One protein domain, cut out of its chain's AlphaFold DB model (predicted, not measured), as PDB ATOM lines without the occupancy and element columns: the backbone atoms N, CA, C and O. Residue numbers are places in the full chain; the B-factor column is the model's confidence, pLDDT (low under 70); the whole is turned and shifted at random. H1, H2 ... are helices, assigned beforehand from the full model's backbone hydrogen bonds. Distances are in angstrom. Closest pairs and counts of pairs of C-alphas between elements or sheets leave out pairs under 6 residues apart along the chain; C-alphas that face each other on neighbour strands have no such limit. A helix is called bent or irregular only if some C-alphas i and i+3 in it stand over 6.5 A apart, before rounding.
ATOM      1  N   SER A   7      -3.823  -1.889 -50.630       94.88
ATOM      2  CA  SER A   7      -4.830  -2.213 -49.614       94.88
ATOM      3  C   SER A   7      -5.364  -0.962 -48.910       94.88
ATOM      4  O   SER A   7      -6.574  -0.831 -48.706       94.88
ATOM      5  N   ILE A   8      -4.477  -0.013 -48.602       96.19
ATOM      6  CA  ILE A   8      -4.815   1.250 -47.941       96.19
ATOM      7  C   ILE A   8      -5.509   2.180 -48.930       96.19
ATOM      8  O   ILE A   8      -6.515   2.802 -48.587       96.19
ATOM      9  N   LEU A   9      -5.011   2.240 -50.169       96.56
ATOM     10  CA  LEU A   9      -5.628   3.024 -51.233       96.56
ATOM     11  C   LEU A   9      -7.058   2.551 -51.514       96.56
ATOM     12  O   LEU A   9      -7.967   3.372 -51.602       96.56
ATOM     13  N   ARG A  10      -7.281   1.235 -51.601       95.56
ATOM     14  CA  ARG A  10      -8.619   0.652 -51.740       95.56
ATOM     15  C   ARG A  10      -9.515   1.062 -50.574       95.56
ATOM     16  O   ARG A  10     -10.620   1.543 -50.809       95.56
ATOM     17  N   LYS A  11      -9.016   0.985 -49.335       95.44
ATOM     18  CA  LYS A  11      -9.794   1.410 -48.166       95.44
ATOM     19  C   LYS A  11     -10.174   2.895 -48.215       95.44
ATOM     20  O   LYS A  11     -11.295   3.249 -47.862       95.44
ATOM     21  N   LEU A  12      -9.266   3.756 -48.675       95.25
ATOM     22  CA  LEU A  12      -9.516   5.191 -48.856       95.25
ATOM     23  C   LEU A  12     -10.549   5.484 -49.964       95.25
ATOM     24  O   LEU A  12     -11.240   6.499 -49.896       95.25
ATOM     25  N   LYS A  13     -10.677   4.610 -50.971       94.44
ATOM     26  CA  LYS A  13     -11.716   4.711 -52.012       94.44
ATOM     27  C   LYS A  13     -13.094   4.281 -51.511       94.44
ATOM     28  O   LYS A  13     -14.090   4.877 -51.900       94.44
ATOM     29  N   GLU A  14     -13.143   3.253 -50.669       92.50
ATOM     30  CA  GLU A  14     -14.389   2.661 -50.163       92.50
ATOM     31  C   GLU A  14     -15.093   3.523 -49.111       92.50
ATOM     32  O   GLU A  14     -16.300   3.383 -48.908       92.50
ATOM     33  N   ILE A  15     -14.364   4.394 -48.404       86.50
ATOM     34  CA  ILE A  15     -14.967   5.184 -47.330       86.50
ATOM     35  C   ILE A  15     -15.963   6.208 -47.880       86.50
ATOM     36  O   ILE A  15     -15.681   6.967 -48.809       86.50
ATOM     37  N   ASN A  16     -17.119   6.297 -47.226       84.06
ATOM     38  CA  ASN A  16     -18.062   7.376 -47.483       84.06
ATOM     39  C   ASN A  16     -17.474   8.693 -46.974       84.06
ATOM     40  O   ASN A  16     -17.294   8.877 -45.763       84.06
ATOM     41  N   PHE A  17     -17.184   9.608 -47.898       86.88
ATOM     42  CA  PHE A  17     -16.706  10.936 -47.552       86.88
ATOM     43  C   PHE A  17     -17.746  11.671 -46.700       86.88
ATOM     44  O   PHE A  17     -18.924  11.758 -47.046       86.88
ATOM     45  N   LYS A  18     -17.293  12.191 -45.560       86.62
ATOM     46  CA  LYS A  18     -18.066  13.072 -44.688       86.62
ATOM     47  C   LYS A  18     -17.199  14.281 -44.358       86.62
ATOM     48  O   LYS A  18     -16.176  14.091 -43.692       86.62
ATOM     49  N   PRO A  19     -17.593  15.491 -44.783       86.56
ATOM     50  CA  PRO A  19     -16.919  16.711 -44.369       86.56
ATOM     51  C   PRO A  19     -16.878  16.821 -42.843       86.56
ATOM     52  O   PRO A  19     -17.787  16.365 -42.145       86.56
ATOM     53  N   GLN A  20     -15.825  17.443 -42.314       81.88
ATOM     54  CA  GLN A  20     -15.620  17.550 -40.866       81.88
ATOM     55  C   GLN A  20     -16.710  18.371 -40.150       81.88
ATOM     56  O   GLN A  20     -16.980  18.126 -38.972       81.88
ATOM     57  N   ILE A 146      -3.337  20.864 -44.646       98.19
ATOM     58  CA  ILE A 146      -2.950  20.807 -43.235       98.19
ATOM     59  C   ILE A 146      -2.089  19.566 -42.996       98.19
ATOM     60  O   ILE A 146      -2.537  18.432 -43.146       98.19
ATOM     61  N   MET A 147      -0.839  19.776 -42.587       98.06
ATOM     62  CA  MET A 147       0.107  18.714 -42.258       98.06
ATOM     63  C   MET A 147       0.081  18.470 -40.745       98.06
ATOM     64  O   MET A 147       0.902  19.004 -39.996       98.06
ATOM     65  N   ASP A 148      -0.871  17.663 -40.281       95.62
ATOM     66  CA  ASP A 148      -0.988  17.252 -38.884       95.62
ATOM     67  C   ASP A 148      -0.854  15.733 -38.722       95.62
ATOM     68  O   ASP A 148      -0.621  15.000 -39.681       95.62
ATOM     69  N   GLN A 149      -0.951  15.230 -37.492       94.81
ATOM     70  CA  GLN A 149      -0.763  13.800 -37.240       94.81
ATOM     71  C   GLN A 149      -1.776  12.893 -37.967       94.81
ATOM     72  O   GLN A 149      -1.485  11.719 -38.162       94.81
ATOM     73  N   TRP A 150      -2.969  13.377 -38.317       94.94
ATOM     74  CA  TRP A 150      -4.026  12.570 -38.930       94.94
ATOM     75  C   TRP A 150      -4.022  12.649 -40.449       94.94
ATOM     76  O   TRP A 150      -4.540  11.733 -41.074       94.94
ATOM     77  N   THR A 151      -3.367  13.646 -41.040       96.94
ATOM     78  CA  THR A 151      -3.103  13.684 -42.487       96.94
ATOM     79  C   THR A 151      -1.756  13.059 -42.840       96.94
ATOM     80  O   THR A 151      -1.624  12.367 -43.844       96.94
ATOM     81  N   THR A 152      -0.744  13.204 -41.985       97.75
ATOM     82  CA  THR A 152       0.601  12.670 -42.262       97.75
ATOM     83  C   THR A 152       0.720  11.161 -42.053       97.75
ATOM     84  O   THR A 152       1.373  10.494 -42.852       97.75
ATOM     85  N   LYS A 153       0.074  10.588 -41.025       97.31
ATOM     86  CA  LYS A 153       0.052   9.130 -40.800       97.31
ATOM     87  C   LYS A 153      -0.442   8.342 -42.020       97.31
ATOM     88  O   LYS A 153       0.292   7.450 -42.446       97.31
ATOM     89  N   PRO A 154      -1.623   8.634 -42.600       96.94
ATOM     90  CA  PRO A 154      -2.085   7.896 -43.768       96.94
ATOM     91  C   PRO A 154      -1.189   8.118 -44.986       96.94
ATOM     92  O   PRO A 154      -0.943   7.152 -45.689       96.94
ATOM     93  N   ILE A 155      -0.619   9.309 -45.206       97.69
ATOM     94  CA  ILE A 155       0.343   9.532 -46.304       97.69
ATOM     95  C   ILE A 155       1.608   8.675 -46.149       97.69
ATOM     96  O   ILE A 155       2.064   8.044 -47.104       97.69
ATOM     97  N   LEU A 156       2.172   8.607 -44.941       97.12
ATOM     98  CA  LEU A 156       3.339   7.766 -44.659       97.12
ATOM     99  C   LEU A 156       3.024   6.274 -44.838       97.12
ATOM    100  O   LEU A 156       3.852   5.534 -45.364       97.12
ATOM    101  N   LEU A 157       1.835   5.832 -44.416       96.94
ATOM    102  CA  LEU A 157       1.384   4.453 -44.608       96.94
ATOM    103  C   LEU A 157       1.122   4.139 -46.086       96.94
ATOM    104  O   LEU A 157       1.613   3.129 -46.570       96.94
ATOM    105  N   LEU A 158       0.408   5.012 -46.801       96.56
ATOM    106  CA  LEU A 158       0.107   4.871 -48.226       96.56
ATOM    107  C   LEU A 158       1.382   4.767 -49.047       96.56
ATOM    108  O   LEU A 158       1.461   3.928 -49.923       96.56
ATOM    109  N   THR A 159       2.382   5.604 -48.784       94.81
ATOM    110  CA  THR A 159       3.620   5.598 -49.577       94.81
ATOM    111  C   THR A 159       4.617   4.524 -49.150       94.81
ATOM    112  O   THR A 159       5.586   4.281 -49.870       94.81
ATOM    113  N   GLY A 160       4.458   3.951 -47.950       94.12
ATOM    114  CA  GLY A 160       5.450   3.071 -47.331       94.12
ATOM    115  C   GLY A 160       6.810   3.745 -47.077       94.12
ATOM    116  O   GLY A 160       7.807   3.064 -46.834       94.12
ATOM    117  N   LYS A 161       6.897   5.083 -47.159       93.69
ATOM    118  CA  LYS A 161       8.164   5.834 -47.174       93.69
ATOM    119  C   LYS A 161       8.208   6.887 -46.077       93.69
ATOM    120  O   LYS A 161       7.241   7.595 -45.820       93.69
ATOM    121  N   ASN A 162       9.382   7.059 -45.472       94.75
ATOM    122  CA  ASN A 162       9.624   8.078 -44.447       94.75
ATOM    123  C   ASN A 162       9.872   9.467 -45.068       94.75
ATOM    124  O   ASN A 162      10.962  10.019 -44.940       94.75
ATOM    125  N   ILE A 163       8.893   9.997 -45.804       95.94
ATOM    126  CA  ILE A 163       8.993  11.278 -46.532       95.94
ATOM    127  C   ILE A 163       8.720  12.506 -45.655       95.94
ATOM    128  O   ILE A 163       9.073  13.624 -46.024       95.94
ATOM    129  N   ILE A 164       8.115  12.303 -44.482       97.00
ATOM    130  CA  ILE A 164       7.777  13.342 -43.504       97.00
ATOM    131  C   ILE A 164       8.400  12.933 -42.173       97.00
ATOM    132  O   ILE A 164       8.092  11.875 -41.628       97.00
ATOM    133  N   ARG A 165       9.260  13.787 -41.617       96.69
ATOM    134  CA  ARG A 165       9.896  13.562 -40.313       96.69
ATOM    135  C   ARG A 165       8.820  13.632 -39.227       96.69
ATOM    136  O   ARG A 165       8.341  14.723 -38.908       96.69
ATOM    137  N   HIS A 166       8.439  12.490 -38.660       94.50
ATOM    138  CA  HIS A 166       7.243  12.338 -37.824       94.50
ATOM    139  C   HIS A 166       7.550  11.557 -36.529       94.50
ATOM    140  O   HIS A 166       8.293  10.578 -36.557       94.50
ATOM    141  N   THR A 167       6.982  11.962 -35.385       90.44
ATOM    142  CA  THR A 167       7.083  11.237 -34.092       90.44
ATOM    143  C   THR A 167       5.792  10.468 -33.779       90.44
ATOM    144  O   THR A 167       4.931  10.320 -34.633       90.44
ATOM    145  N   SER A 168       5.582   9.955 -32.566       84.31
ATOM    146  CA  SER A 168       4.250   9.446 -32.190       84.31
ATOM    147  C   SER A 168       3.183  10.553 -32.133       84.31
ATOM    148  O   SER A 168       2.005  10.267 -32.347       84.31
ATOM    149  N   GLN A 169       3.603  11.803 -31.900       85.88
ATOM    150  CA  GLN A 169       2.729  12.954 -31.645       85.88
ATOM    151  C   GLN A 169       2.381  13.766 -32.900       85.88
ATOM    152  O   GLN A 169       1.406  14.512 -32.890       85.88
ATOM    153  N   GLY A 170       3.167  13.653 -33.975       92.94
ATOM    154  CA  GLY A 170       2.935  14.433 -35.191       92.94
ATOM    155  C   GLY A 170       4.195  14.728 -36.007       92.94
ATOM    156  O   GLY A 170       5.293  14.281 -35.648       92.94
ATOM    157  N   PRO A 171       4.057  15.512 -37.092       96.75
ATOM    158  CA  PRO A 171       5.188  16.023 -37.859       96.75
ATOM    159  C   PRO A 171       6.088  16.913 -36.993       96.75
ATOM    160  O   PRO A 171       5.627  17.740 -36.206       96.75
ATOM    161  N   THR A 172       7.398  16.733 -37.135       96.06
ATOM    162  CA  THR A 172       8.416  17.441 -36.346       96.06
ATOM    163  C   THR A 172       8.829  18.759 -36.989       96.06
ATOM    164  O   THR A 172       8.702  18.934 -38.202       96.06
ATOM    165  N   LYS A 173       9.430  19.652 -36.193       95.94
ATOM    166  CA  LYS A 173      10.010  20.916 -36.675       95.94
ATOM    167  C   LYS A 173      11.171  20.755 -37.660       95.94
ATOM    168  O   LYS A 173      11.605  21.731 -38.253       95.94
ATOM    169  N   PHE A 174      11.693  19.539 -37.811       96.75
ATOM    170  CA  PHE A 174      12.790  19.266 -38.727       96.75
ATOM    171  C   PHE A 174      12.326  19.124 -40.174       96.75
ATOM    172  O   PHE A 174      13.177  19.025 -41.043       96.75
ATOM    173  N   ASN A 175      11.027  19.067 -40.469       98.12
ATOM    174  CA  ASN A 175      10.561  19.111 -41.857       98.12
ATOM    175  C   ASN A 175      10.912  20.457 -42.510       98.12
ATOM    176  O   ASN A 175      11.016  21.475 -41.829       98.12
ATOM    177  N   THR A 176      11.096  20.447 -43.827       97.62
ATOM    178  CA  THR A 176      11.375  21.636 -44.644       97.62
ATOM    179  C   THR A 176      10.297  21.820 -45.707       97.62
ATOM    180  O   THR A 176       9.442  20.948 -45.896       97.62
ATOM    181  N   GLY A 177      10.381  22.916 -46.466       98.19
ATOM    182  CA  GLY A 177       9.545  23.139 -47.644       98.19
ATOM    183  C   GLY A 177       9.534  21.971 -48.633       98.19
ATOM    184  O   GLY A 177       8.487  21.703 -49.207       98.19
ATOM    185  N   LYS A 178      10.625  21.196 -48.763       97.94
ATOM    186  CA  LYS A 178      10.651  19.987 -49.614       97.94
ATOM    187  C   LYS A 178       9.661  18.928 -49.135       97.94
ATOM    188  O   LYS A 178       8.926  18.351 -49.928       97.94
ATOM    189  N   ASN A 179       9.640  18.669 -47.824       98.38
ATOM    190  CA  ASN A 179       8.733  17.683 -47.234       98.38
ATOM    191  C   ASN A 179       7.275  18.109 -47.409       98.38
ATOM    192  O   ASN A 179       6.410  17.267 -47.633       98.38
ATOM    193  N   TYR A 180       7.011  19.410 -47.284       98.56
ATOM    194  CA  TYR A 180       5.672  19.966 -47.424       98.56
ATOM    195  C   TYR A 180       5.180  20.014 -48.866       98.56
ATOM    196  O   TYR A 180       4.034  19.642 -49.104       98.56
ATOM    197  N   GLU A 181       6.043  20.394 -49.809       98.19
ATOM    198  CA  GLU A 181       5.765  20.301 -51.243       98.19
ATOM    199  C   GLU A 181       5.379  18.864 -51.596       98.19
ATOM    200  O   GLU A 181       4.263  18.625 -52.034       98.19
ATOM    201  N   LEU A 182       6.236  17.891 -51.261       97.88
ATOM    202  CA  LEU A 182       5.980  16.483 -51.560       97.88
ATOM    203  C   LEU A 182       4.674  15.982 -50.927       97.88
ATOM    204  O   LEU A 182       3.905  15.273 -51.569       97.88
ATOM    205  N   PHE A 183       4.405  16.358 -49.674       98.31
ATOM    206  CA  PHE A 183       3.145  16.037 -49.006       98.31
ATOM    207  C   PHE A 183       1.932  16.584 -49.765       98.31
ATOM    208  O   PHE A 183       0.973  15.843 -49.974       98.31
ATOM    209  N   CYS A 184       1.973  17.848 -50.196       98.38
ATOM    210  CA  CYS A 184       0.855  18.445 -50.915       98.38
ATOM    211  C   CYS A 184       0.689  17.850 -52.312       98.38
ATOM    212  O   CYS A 184      -0.431  17.528 -52.697       98.38
ATOM    213  N   SER A 185       1.783  17.614 -53.035       97.25
ATOM    214  CA  SER A 185       1.718  17.030 -54.374       97.25
ATOM    215  C   SER A 185       1.218  15.585 -54.349       97.25
ATOM    216  O   SER A 185       0.519  15.165 -55.263       97.25
ATOM    217  N   ILE A 186       1.489  14.824 -53.280       96.94
ATOM    218  CA  ILE A 186       0.870  13.504 -53.086       96.94
ATOM    219  C   ILE A 186      -0.647  13.626 -52.891       96.94
ATOM    220  O   ILE A 186      -1.387  12.803 -53.424       96.94
ATOM    221  N   ILE A 187      -1.116  14.622 -52.134       97.75
ATOM    222  CA  ILE A 187      -2.555  14.863 -51.948       97.75
ATOM    223  C   ILE A 187      -3.217  15.216 -53.284       97.75
ATOM    224  O   ILE A 187      -4.251  14.635 -53.608       97.75
ATOM    225  N   ASP A 188      -2.603  16.092 -54.082       96.56
ATOM    226  CA  ASP A 188      -3.109  16.417 -55.422       96.56
ATOM    227  C   ASP A 188      -3.160  15.175 -56.313       96.56
ATOM    228  O   ASP A 188      -4.180  14.898 -56.939       96.56
ATOM    229  N   TYR A 189      -2.084  14.384 -56.320       94.56
ATOM    230  CA  TYR A 189      -1.982  13.171 -57.127       94.56
ATOM    231  C   TYR A 189      -3.006  12.101 -56.712       94.56
ATOM    232  O   TYR A 189      -3.502  11.343 -57.545       94.56
ATOM    233  N   LEU A 190      -3.371  12.046 -55.427       95.19
ATOM    234  CA  LEU A 190      -4.411  11.149 -54.923       95.19
ATOM    235  C   LEU A 190      -5.819  11.541 -55.389       95.19
ATOM    236  O   LEU A 190      -6.650  10.642 -55.531       95.19
ATOM    237  N   ALA A 191      -6.095  12.825 -55.634       95.38
ATOM    238  CA  ALA A 191      -7.438  13.309 -55.961       95.38
ATOM    239  C   ALA A 191      -8.085  12.572 -57.150       95.38
ATOM    240  O   ALA A 191      -9.129  11.941 -56.941       95.38
ATOM    241  N   PRO A 192      -7.472  12.523 -58.352       94.62
ATOM    242  CA  PRO A 192      -8.049  11.785 -59.475       94.62
ATOM    243  C   PRO A 192      -8.077  10.270 -59.233       94.62
ATOM    244  O   PRO A 192      -8.989   9.585 -59.691       94.62
ATOM    245  N   ILE A 193      -7.122   9.723 -58.473       93.81
ATOM    246  CA  ILE A 193      -7.027   8.278 -58.218       93.81
ATOM    247  C   ILE A 193      -8.209   7.779 -57.387       93.81
ATOM    248  O   ILE A 193      -8.684   6.662 -57.616       93.81
ATOM    249  N   ILE A 194      -8.657   8.569 -56.408       94.25
ATOM    250  CA  ILE A 194      -9.768   8.212 -55.516       94.25
ATOM    251  C   ILE A 194     -11.105   8.846 -55.922       94.25
ATOM    252  O   ILE A 194     -12.096   8.639 -55.225       94.25
ATOM    253  N   GLY A 195     -11.135   9.589 -57.033       94.25
ATOM    254  CA  GLY A 195     -12.331  10.274 -57.524       94.25
ATOM    255  C   GLY A 195     -12.792  11.429 -56.629       94.25
ATOM    256  O   GLY A 195     -13.992  11.666 -56.522       94.25
ATOM    257  N   ALA A 196     -11.865  12.105 -55.946       94.88
ATOM    258  CA  ALA A 196     -12.157  13.310 -55.173       94.88
ATOM    259  C   ALA A 196     -12.184  14.546 -56.086       94.88
ATOM    260  O   ALA A 196     -11.468  14.601 -57.087       94.88
ATOM    261  N   GLN A 197     -12.978  15.555 -55.725       93.81
ATOM    262  CA  GLN A 197     -13.135  16.776 -56.522       93.81
ATOM    263  C   GLN A 197     -11.873  17.646 -56.529       93.81
ATOM    264  O   GLN A 197     -11.593  18.334 -57.506       93.81
ATOM    265  N   ASN A 198     -11.132  17.649 -55.424       94.81
ATOM    266  CA  ASN A 198      -9.918  18.435 -55.228       94.81
ATOM    267  C   ASN A 198      -9.108  17.862 -54.052       94.81
ATOM    268  O   ASN A 198      -9.547  16.936 -53.363       94.81
ATOM    269  N   GLY A 199      -7.922  18.417 -53.801       96.06
ATOM    270  CA  GLY A 199      -7.081  17.950 -52.703       96.06
ATOM    271  C   GLY A 199      -7.591  18.317 -51.303       96.06
ATOM    272  O   GLY A 199      -7.213  17.642 -50.348       96.06
ATOM    273  N   ASP A 200      -8.483  19.303 -51.151       95.19
ATOM    274  CA  ASP A 200      -9.136  19.565 -49.858       95.19
ATOM    275  C   ASP A 200     -10.014  18.376 -49.452       95.19
ATOM    276  O   ASP A 200      -9.906  17.861 -48.339       95.19
ATOM    277  N   GLU A 201     -10.804  17.850 -50.390       95.31
ATOM    278  CA  GLU A 201     -11.583  16.638 -50.159       95.31
ATOM    279  C   GLU A 201     -10.676  15.440 -49.826       95.31
ATOM    280  O   GLU A 201     -10.980  14.674 -48.908       95.31
ATOM    281  N   VAL A 202      -9.542  15.284 -50.520       96.62
ATOM    282  CA  VAL A 202      -8.559  14.233 -50.206       96.62
ATOM    283  C   VAL A 202      -8.027  14.392 -48.781       96.62
ATOM    284  O   VAL A 202      -8.020  13.420 -48.026       96.62
ATOM    285  N   GLU A 203      -7.606  15.595 -48.386       96.81
ATOM    286  CA  GLU A 203      -7.116  15.880 -47.036       96.81
ATOM    287  C   GLU A 203      -8.169  15.525 -45.979       96.81
ATOM    288  O   GLU A 203      -7.857  14.824 -45.010       96.81
ATOM    289  N   GLN A 204      -9.433  15.884 -46.220       94.75
ATOM    290  CA  GLN A 204     -10.552  15.529 -45.350       94.75
ATOM    291  C   GLN A 204     -10.843  14.026 -45.287       94.75
ATOM    292  O   GLN A 204     -11.089  13.487 -44.200       94.75
ATOM    293  N   ARG A 205     -10.758  13.311 -46.412       95.31
ATOM    294  CA  ARG A 205     -10.856  11.844 -46.443       95.31
ATOM    295  C   ARG A 205      -9.723  11.193 -45.643       95.31
ATOM    296  O   ARG A 205      -9.986  10.257 -44.886       95.31
ATOM    297  N   LEU A 206      -8.495  11.712 -45.755       95.62
ATOM    298  CA  LEU A 206      -7.312  11.187 -45.066       95.62
ATOM    299  C   LEU A 206      -7.434  11.288 -43.541       95.62
ATOM    300  O   LEU A 206      -7.188  10.296 -42.851       95.62
ATOM    301  N   PHE A 207      -7.825  12.447 -42.996       92.31
ATOM    302  CA  PHE A 207      -7.949  12.581 -41.539       92.31
ATOM    303  C   PHE A 207      -9.273  12.025 -40.987       92.31
ATOM    304  O   PHE A 207      -9.312  11.634 -39.813       92.31
ATOM    305  N   SER A 208     -10.326  11.953 -41.816       91.00
ATOM    306  CA  SER A 208     -11.672  11.439 -41.507       91.00
ATOM    307  C   SER A 208     -12.297  12.032 -40.225       91.00
ATOM    308  O   SER A 208     -11.800  12.973 -39.611       91.00
ATOM    309  N   VAL A 209     -13.434  11.515 -39.764       86.19
ATOM    310  CA  VAL A 209     -14.086  12.059 -38.562       86.19
ATOM    311  C   VAL A 209     -13.212  11.810 -37.324       86.19
ATOM    312  O   VAL A 209     -12.786  10.688 -37.038       86.19
ATOM    313  N   GLY A 210     -12.923  12.870 -36.568       80.56
ATOM    314  CA  GLY A 210     -12.175  12.763 -35.319       80.56
ATOM    315  C   GLY A 210     -12.989  12.182 -34.169       80.56
ATOM    316  O   GLY A 210     -14.214  12.200 -34.183       80.56
ATOM    317  N   SER A 211     -12.303  11.700 -33.128       74.31
ATOM    318  CA  SER A 211     -12.980  11.329 -31.878       74.31
ATOM    319  C   SER A 211     -13.245  12.590 -31.054       74.31
ATOM    320  O   SER A 211     -12.385  13.055 -30.308       74.31
ATOM    321  N   ILE A 212     -14.423  13.182 -31.238       64.94
ATOM    322  CA  ILE A 212     -14.888  14.344 -30.472       64.94
ATOM    323  C   ILE A 212     -15.846  13.850 -29.384       64.94
ATOM    324  O   ILE A 212     -16.754  13.072 -29.672       64.94
ATOM    325  N   LYS A 213     -15.670  14.302 -28.132       62.16
ATOM    326  CA  LYS A 213     -16.585  14.018 -27.003       62.16
ATOM    327  C   LYS A 213     -16.922  12.523 -26.837       62.16
ATOM    328  O   LYS A 213     -18.081  12.162 -26.671       62.16
ATOM    329  N   LYS A 214     -15.906  11.649 -26.893       65.62
ATOM    330  CA  LYS A 214     -16.033  10.176 -26.787       65.62
ATOM    331  C   LYS A 214     -16.805   9.493 -27.929       65.62
ATOM    332  O   LYS A 214     -17.076   8.300 -27.836       65.62
ATOM    333  N   LYS A 215     -17.127  10.195 -29.022       75.31
ATOM    334  CA  LYS A 215     -17.641   9.546 -30.236       75.31
ATOM    335  C   LYS A 215     -16.556   8.669 -30.877       75.31
ATOM    336  O   LYS A 215     -15.368   9.019 -30.788       75.31
ATOM    337  N   PRO A 216     -16.936   7.554 -31.527       81.19
ATOM    338  CA  PRO A 216     -15.989   6.732 -32.265       81.19
ATOM    339  C   PRO A 216     -15.313   7.557 -33.362       81.19
ATOM    340  O   PRO A 216     -15.885   8.511 -33.892       81.19
ATOM    341  N   ARG A 217     -14.069   7.195 -33.686       87.81
ATOM    342  CA  ARG A 217     -13.375   7.751 -34.852       87.81
ATOM    343  C   ARG A 217     -14.127   7.347 -36.118       87.81
ATOM    344  O   ARG A 217     -14.760   6.294 -36.154       87.81
ATOM    345  N   GLY A 218     -14.004   8.161 -37.160       88.88
ATOM    346  CA  GLY A 218     -14.388   7.760 -38.504       88.88
ATOM    347  C   GLY A 218     -13.642   6.495 -38.923       88.88
ATOM    348  O   GLY A 218     -12.515   6.249 -38.484       88.88
ATOM    349  N   GLU A 219     -14.284   5.707 -39.777       91.31
ATOM    350  CA  GLU A 219     -13.821   4.384 -40.198       91.31
ATOM    351  C   GLU A 219     -12.367   4.394 -40.686       91.31
ATOM    352  O   GLU A 219     -11.541   3.623 -40.199       91.31
ATOM    353  N   PHE A 220     -12.020   5.322 -41.582       94.62
ATOM    354  CA  PHE A 220     -10.664   5.406 -42.120       94.62
ATOM    355  C   PHE A 220      -9.636   5.819 -41.066       94.62
ATOM    356  O   PHE A 220      -8.551   5.250 -40.996       94.62
ATOM    357  N   ARG A 221      -9.980   6.759 -40.180       93.75
ATOM    358  CA  ARG A 221      -9.080   7.170 -39.095       93.75
ATOM    359  C   ARG A 221      -8.834   6.037 -38.103       93.75
ATOM    360  O   ARG A 221      -7.729   5.936 -37.572       93.75
ATOM    361  N   GLN A 222      -9.845   5.210 -37.838       93.69
ATOM    362  CA  GLN A 222      -9.686   4.016 -37.012       93.69
ATOM    363  C   GLN A 222      -8.778   2.995 -37.712       93.69
ATOM    364  O   GLN A 222      -7.783   2.586 -37.126       93.69
ATOM    365  N   TYR A 223      -9.021   2.709 -38.993       95.25
ATOM    366  CA  TYR A 223      -8.165   1.841 -39.806       95.25
ATOM    367  C   TYR A 223      -6.693   2.295 -39.816       95.25
ATOM    368  O   TYR A 223      -5.784   1.510 -39.551       95.25
ATOM    369  N   VAL A 224      -6.446   3.591 -40.034       95.44
ATOM    370  CA  VAL A 224      -5.107   4.198 -39.985       95.44
ATOM    371  C   VAL A 224      -4.485   4.085 -38.596       95.44
ATOM    372  O   VAL A 224      -3.288   3.835 -38.489       95.44
ATOM    373  N   PHE A 225      -5.263   4.277 -37.528       94.50
ATOM    374  CA  PHE A 225      -4.776   4.124 -36.157       94.50
ATOM    375  C   PHE A 225      -4.311   2.687 -35.886       94.50
ATOM    376  O   PHE A 225      -3.214   2.498 -35.359       94.50
ATOM    377  N   ASP A 226      -5.101   1.697 -36.299       95.12
ATOM    378  CA  ASP A 226      -4.796   0.280 -36.097       95.12
ATOM    379  C   ASP A 226      -3.568  -0.151 -36.908       95.12
ATOM    380  O   ASP A 226      -2.649  -0.765 -36.360       95.12
ATOM    381  N   LEU A 227      -3.478   0.256 -38.180       95.75
ATOM    382  CA  LEU A 227      -2.281   0.034 -38.994       95.75
ATOM    383  C   LEU A 227      -1.055   0.728 -38.405       95.75
ATOM    384  O   LEU A 227       0.020   0.137 -38.323       95.75
ATOM    385  N   TRP A 228      -1.199   1.980 -37.968       95.06
ATOM    386  CA  TRP A 228      -0.086   2.736 -37.414       95.06
ATOM    387  C   TRP A 228       0.496   2.051 -36.180       95.06
ATOM    388  O   TRP A 228       1.711   2.028 -36.028       95.06
ATOM    389  N   ASN A 229      -0.320   1.462 -35.312       93.81
ATOM    390  CA  ASN A 229       0.193   0.804 -34.111       93.81
ATOM    391  C   ASN A 229       0.858  -0.553 -34.392       93.81
ATOM    392  O   ASN A 229       1.733  -0.949 -33.626       93.81
ATOM    393  N   ASN A 230       0.497  -1.222 -35.490       93.50
ATOM    394  CA  ASN A 230       0.992  -2.561 -35.834       93.50
ATOM    395  C   ASN A 230       2.049  -2.580 -36.954       93.50
ATOM    396  O   ASN A 230       2.553  -3.642 -37.315       93.50
ATOM    397  N   ARG A 231       2.390  -1.425 -37.533       92.12
ATOM    398  CA  ARG A 231       3.339  -1.346 -38.652       92.12
ATOM    399  C   ARG A 231       4.792  -1.631 -38.234       92.12
ATOM    400  O   ARG A 231       5.192  -1.275 -37.119       92.12
ATOM    401  N   PRO A 232       5.638  -2.120 -39.158       88.56
ATOM    402  CA  PRO A 232       7.084  -2.071 -38.976       88.56
ATOM    403  C   PRO A 232       7.582  -0.619 -38.917       88.56
ATOM    404  O   PRO A 232       6.977   0.305 -39.467       88.56
ATOM    405  N   LYS A 233       8.723  -0.399 -38.257       87.94
ATOM    406  CA  LYS A 233       9.363   0.921 -38.263       87.94
ATOM    407  C   LYS A 233       9.725   1.296 -39.698       87.94
ATOM    408  O   LYS A 233      10.308   0.495 -40.420       87.94
ATOM    409  N   PHE A 234       9.425   2.534 -40.084       88.81
ATOM    410  CA  PHE A 234       9.915   3.057 -41.351       88.81
ATOM    411  C   PHE A 234      11.446   3.096 -41.356       88.81
ATOM    412  O   PHE A 234      12.076   3.343 -40.323       88.81
ATOM    413  N   ASN A 235      12.025   2.941 -42.546       90.00
ATOM    414  CA  ASN A 235      13.440   3.207 -42.769       90.00
ATOM    415  C   ASN A 235      13.815   4.624 -42.310       90.00
ATOM    416  O   ASN A 235      12.975   5.531 -42.223       90.00
ATOM    417  N   ARG A 236      15.105   4.830 -42.023       91.56
ATOM    418  CA  ARG A 236      15.627   6.153 -41.668       91.56
ATOM    419  C   ARG A 236      15.269   7.162 -42.762       91.56
ATOM    420  O   ARG A 236      15.383   6.858 -43.945       91.56
ATOM    421  N   TYR A 237      14.864   8.360 -42.348       94.44
ATOM    422  CA  TYR A 237      14.644   9.479 -43.259       94.44
ATOM    423  C   TYR A 237      15.898   9.743 -44.103       94.44
ATOM    424  O   TYR A 237      16.996   9.859 -43.549       94.44
ATOM    425  N   GLN A 238      15.722   9.896 -45.416       92.94
ATOM    426  CA  GLN A 238      16.783  10.261 -46.354       92.94
ATOM    427  C   GLN A 238      16.307  11.419 -47.226       92.94
ATOM    428  O   GLN A 238      15.265  11.323 -47.866       92.94
ATOM    429  N   GLU A 239      17.075  12.507 -47.263       94.00
ATOM    430  CA  GLU A 239      16.711  13.686 -48.056       94.00
ATOM    431  C   GLU A 239      16.721  13.394 -49.558       94.00
ATOM    432  O   GLU A 239      15.775  13.759 -50.246       94.00
ATOM    433  N   LYS A 240      17.702  12.617 -50.034       94.62
ATOM    434  CA  LYS A 240      17.799  12.197 -51.438       94.62
ATOM    435  C   LYS A 240      16.521  11.515 -51.950       94.62
ATOM    436  O   LYS A 240      16.099  11.770 -53.067       94.62
ATOM    437  N   MET A 241      15.869  10.699 -51.117       94.50
ATOM    438  CA  MET A 241      14.595  10.056 -51.471       94.50
ATOM    439  C   MET A 241      13.477  11.085 -51.693       94.50
ATOM    440  O   MET A 241      12.640  10.898 -52.568       94.50
ATOM    441  N   VAL A 242      13.437  12.154 -50.892       95.19
ATOM    442  CA  VAL A 242      12.457  13.238 -51.062       95.19
ATOM    443  C   VAL A 242      12.723  13.981 -52.369       95.19
ATOM    444  O   VAL A 242      11.780  14.219 -53.117       95.19
ATOM    445  N   ASP A 243      13.990  14.272 -52.675       94.56
ATOM    446  CA  ASP A 243      14.384  14.925 -53.929       94.56
ATOM    447  C   ASP A 243      13.999  14.076 -55.158       94.56
ATOM    448  O   ASP A 243      13.367  14.576 -56.086       94.56
ATOM    449  N   GLU A 244      14.294  12.773 -55.141       93.81
ATOM    450  CA  GLU A 244      13.944  11.843 -56.227       93.81
ATOM    451  C   GLU A 244      12.429  11.726 -56.453       93.81
ATOM    452  O   GLU A 244      11.976  11.604 -57.591       93.81
ATOM    453  N   LEU A 245      11.629  11.735 -55.383       93.00
ATOM    454  CA  LEU A 245      10.169  11.664 -55.494       93.00
ATOM    455  C   LEU A 245       9.564  12.967 -56.014       93.00
ATOM    456  O   LEU A 245       8.625  12.913 -56.804       93.00
ATOM    457  N   LEU A 246      10.102  14.117 -55.603       93.00
ATOM    458  CA  LEU A 246       9.679  15.416 -56.124       93.00
ATOM    459  C   LEU A 246       9.931  15.523 -57.629       93.00
ATOM    460  O   LEU A 246       9.036  15.940 -58.357       93.00
ATOM    461  N   LEU A 247      11.106  15.088 -58.100       90.94
ATOM    462  CA  LEU A 247      11.415  15.050 -59.532       90.94
ATOM    463  C   LEU A 247      10.395  14.201 -60.304       90.94
ATOM    464  O   LEU A 247       9.795  14.686 -61.255       90.94
ATOM    465  N   LYS A 248      10.111  12.982 -59.829       88.69
ATOM    466  CA  LYS A 248       9.146  12.078 -60.479       88.69
ATOM    467  C   LYS A 248       7.727  12.637 -60.545       88.69
ATOM    468  O   LYS A 248       7.035  12.427 -61.536       88.69
ATOM    469  N   ILE A 249       7.272  13.302 -59.482       84.38
ATOM    470  CA  ILE A 249       5.937  13.912 -59.458       84.38
ATOM    471  C   ILE A 249       5.872  15.086 -60.436       84.38
ATOM    472  O   ILE A 249       4.894  15.203 -61.163       84.38
ATOM    473  N   ASN A 250       6.921  15.908 -60.502       80.19
ATOM    474  CA  ASN A 250       6.981  17.036 -61.431       80.19
ATOM    475  C   ASN A 250       7.088  16.602 -62.900       80.19
ATOM    476  O   ASN A 250       6.643  17.337 -63.767       80.19
ATOM    477  N   GLU A 251       7.656  15.428 -63.188       82.94
ATOM    478  CA  GLU A 251       7.678  14.838 -64.537       82.94
ATOM    479  C   GLU A 251       6.333  14.214 -64.952       82.94
ATOM    480  O   GLU A 251       6.118  13.945 -66.132       82.94
ATOM    481  N   SER A 252       5.446  13.934 -63.990       69.44
ATOM    482  CA  SER A 252       4.155  13.265 -64.220       69.44
ATOM    483  C   SER A 252       2.964  14.230 -64.307       69.44
ATOM    484  O   SER A 252       1.852  13.774 -64.579       69.44
TER     485      SER A 252
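Overview. This is residues 7 to 20 and 146 to 252 of the 253 residues of an uncharacterized protein of Algoriphagus ornithinivorans (UniProt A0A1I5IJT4). Helices crossing at steep angles make a compact body: H2 is in its middle, with H1, H3, H4 and H5 round it. At one end of the longest axis H6 packs on H3, and toward the other end lies the loop between H4 and H5. The printed part has 121 residues with six named helices, H1 to H6 in chain order, and no named strand; its class is all helix. The radius of gyration of the C-alphas is 14.1 A, and the spans are 41 by 30 by 25 A.

Arrangement. H1, residues 7 to 14, only just touches H2, residues 149 to 159, with 3 pairs of C-alphas within 8 A; the closest C-alphas are those of Ile 8 and Leu 158, 6.1 A apart. H2 and H3, residues 177 to 194, are the hubs, touching four other helices each. They only just touch each other, H3 with residues 183 to 186 alone: 3 pairs of C-alphas are within 8 A, the closest being those of Ile 155 and Phe 183, 7.6 A apart. H1 also only just touches H3, at residue 194 alone, with 3 such pairs; the closest are Lys 13 and Ile 194, 5.3 A between C-alphas. H4, residues 199 to 207, touches H2 about perpendicular, at 81 degrees, with the C-alphas of Trp 150 and Phe 207 closest at 4.7 A. It touches residues 187 to 191 of H3 at 86 degrees, about perpendicular; the C-alphas of Asp 188 and Gly 199 are closest, at 5.1 A. H5, residues 219 to 230, touches H2, with the C-alphas of Pro 154 and Val 224 closest at 6.1 A. H6, residues 239 to 251, touches residues 178 to 185 of H3 at a steep tilt of 45 degrees, the same way; the closest C-alphas, of Leu 182 and Leu 246, are 6.0 A apart. H6 is apart from H1, H2, H4 and H5. Every O i to N i+4 pair is within hydrogen-bond range in H1, H4, H5 and H6; the counts are 6 of 7 in H2 and 12 of 14 in H3.

Along the chain. H1 begins at C-alpha 7, (-4.830, -2.213, -49.614). H2 is 15.4 A from first to last C-alpha, H5 16.9 A and H6 18.8 A. H3, the longest at 25.6 A, begins at C-alpha 177, (9.545, 23.139, -47.644), and is only just irregular: C-alphas 189 and 192 are 6.7 A apart. H6 ends at C-alpha 251, (7.678, 14.838, -64.537).

Size, cuts and confidence. The two C-alphas farthest apart, of Lys 214 and Glu 251, are 44.8 A apart. Residues 21 to 145 are not printed, and C-alphas 20 and 146 are 13.3 A apart across the cut. The links H2 to H3 and H4 to H5 are long. Confidence is under 70 at residues 212 to 214 and 252.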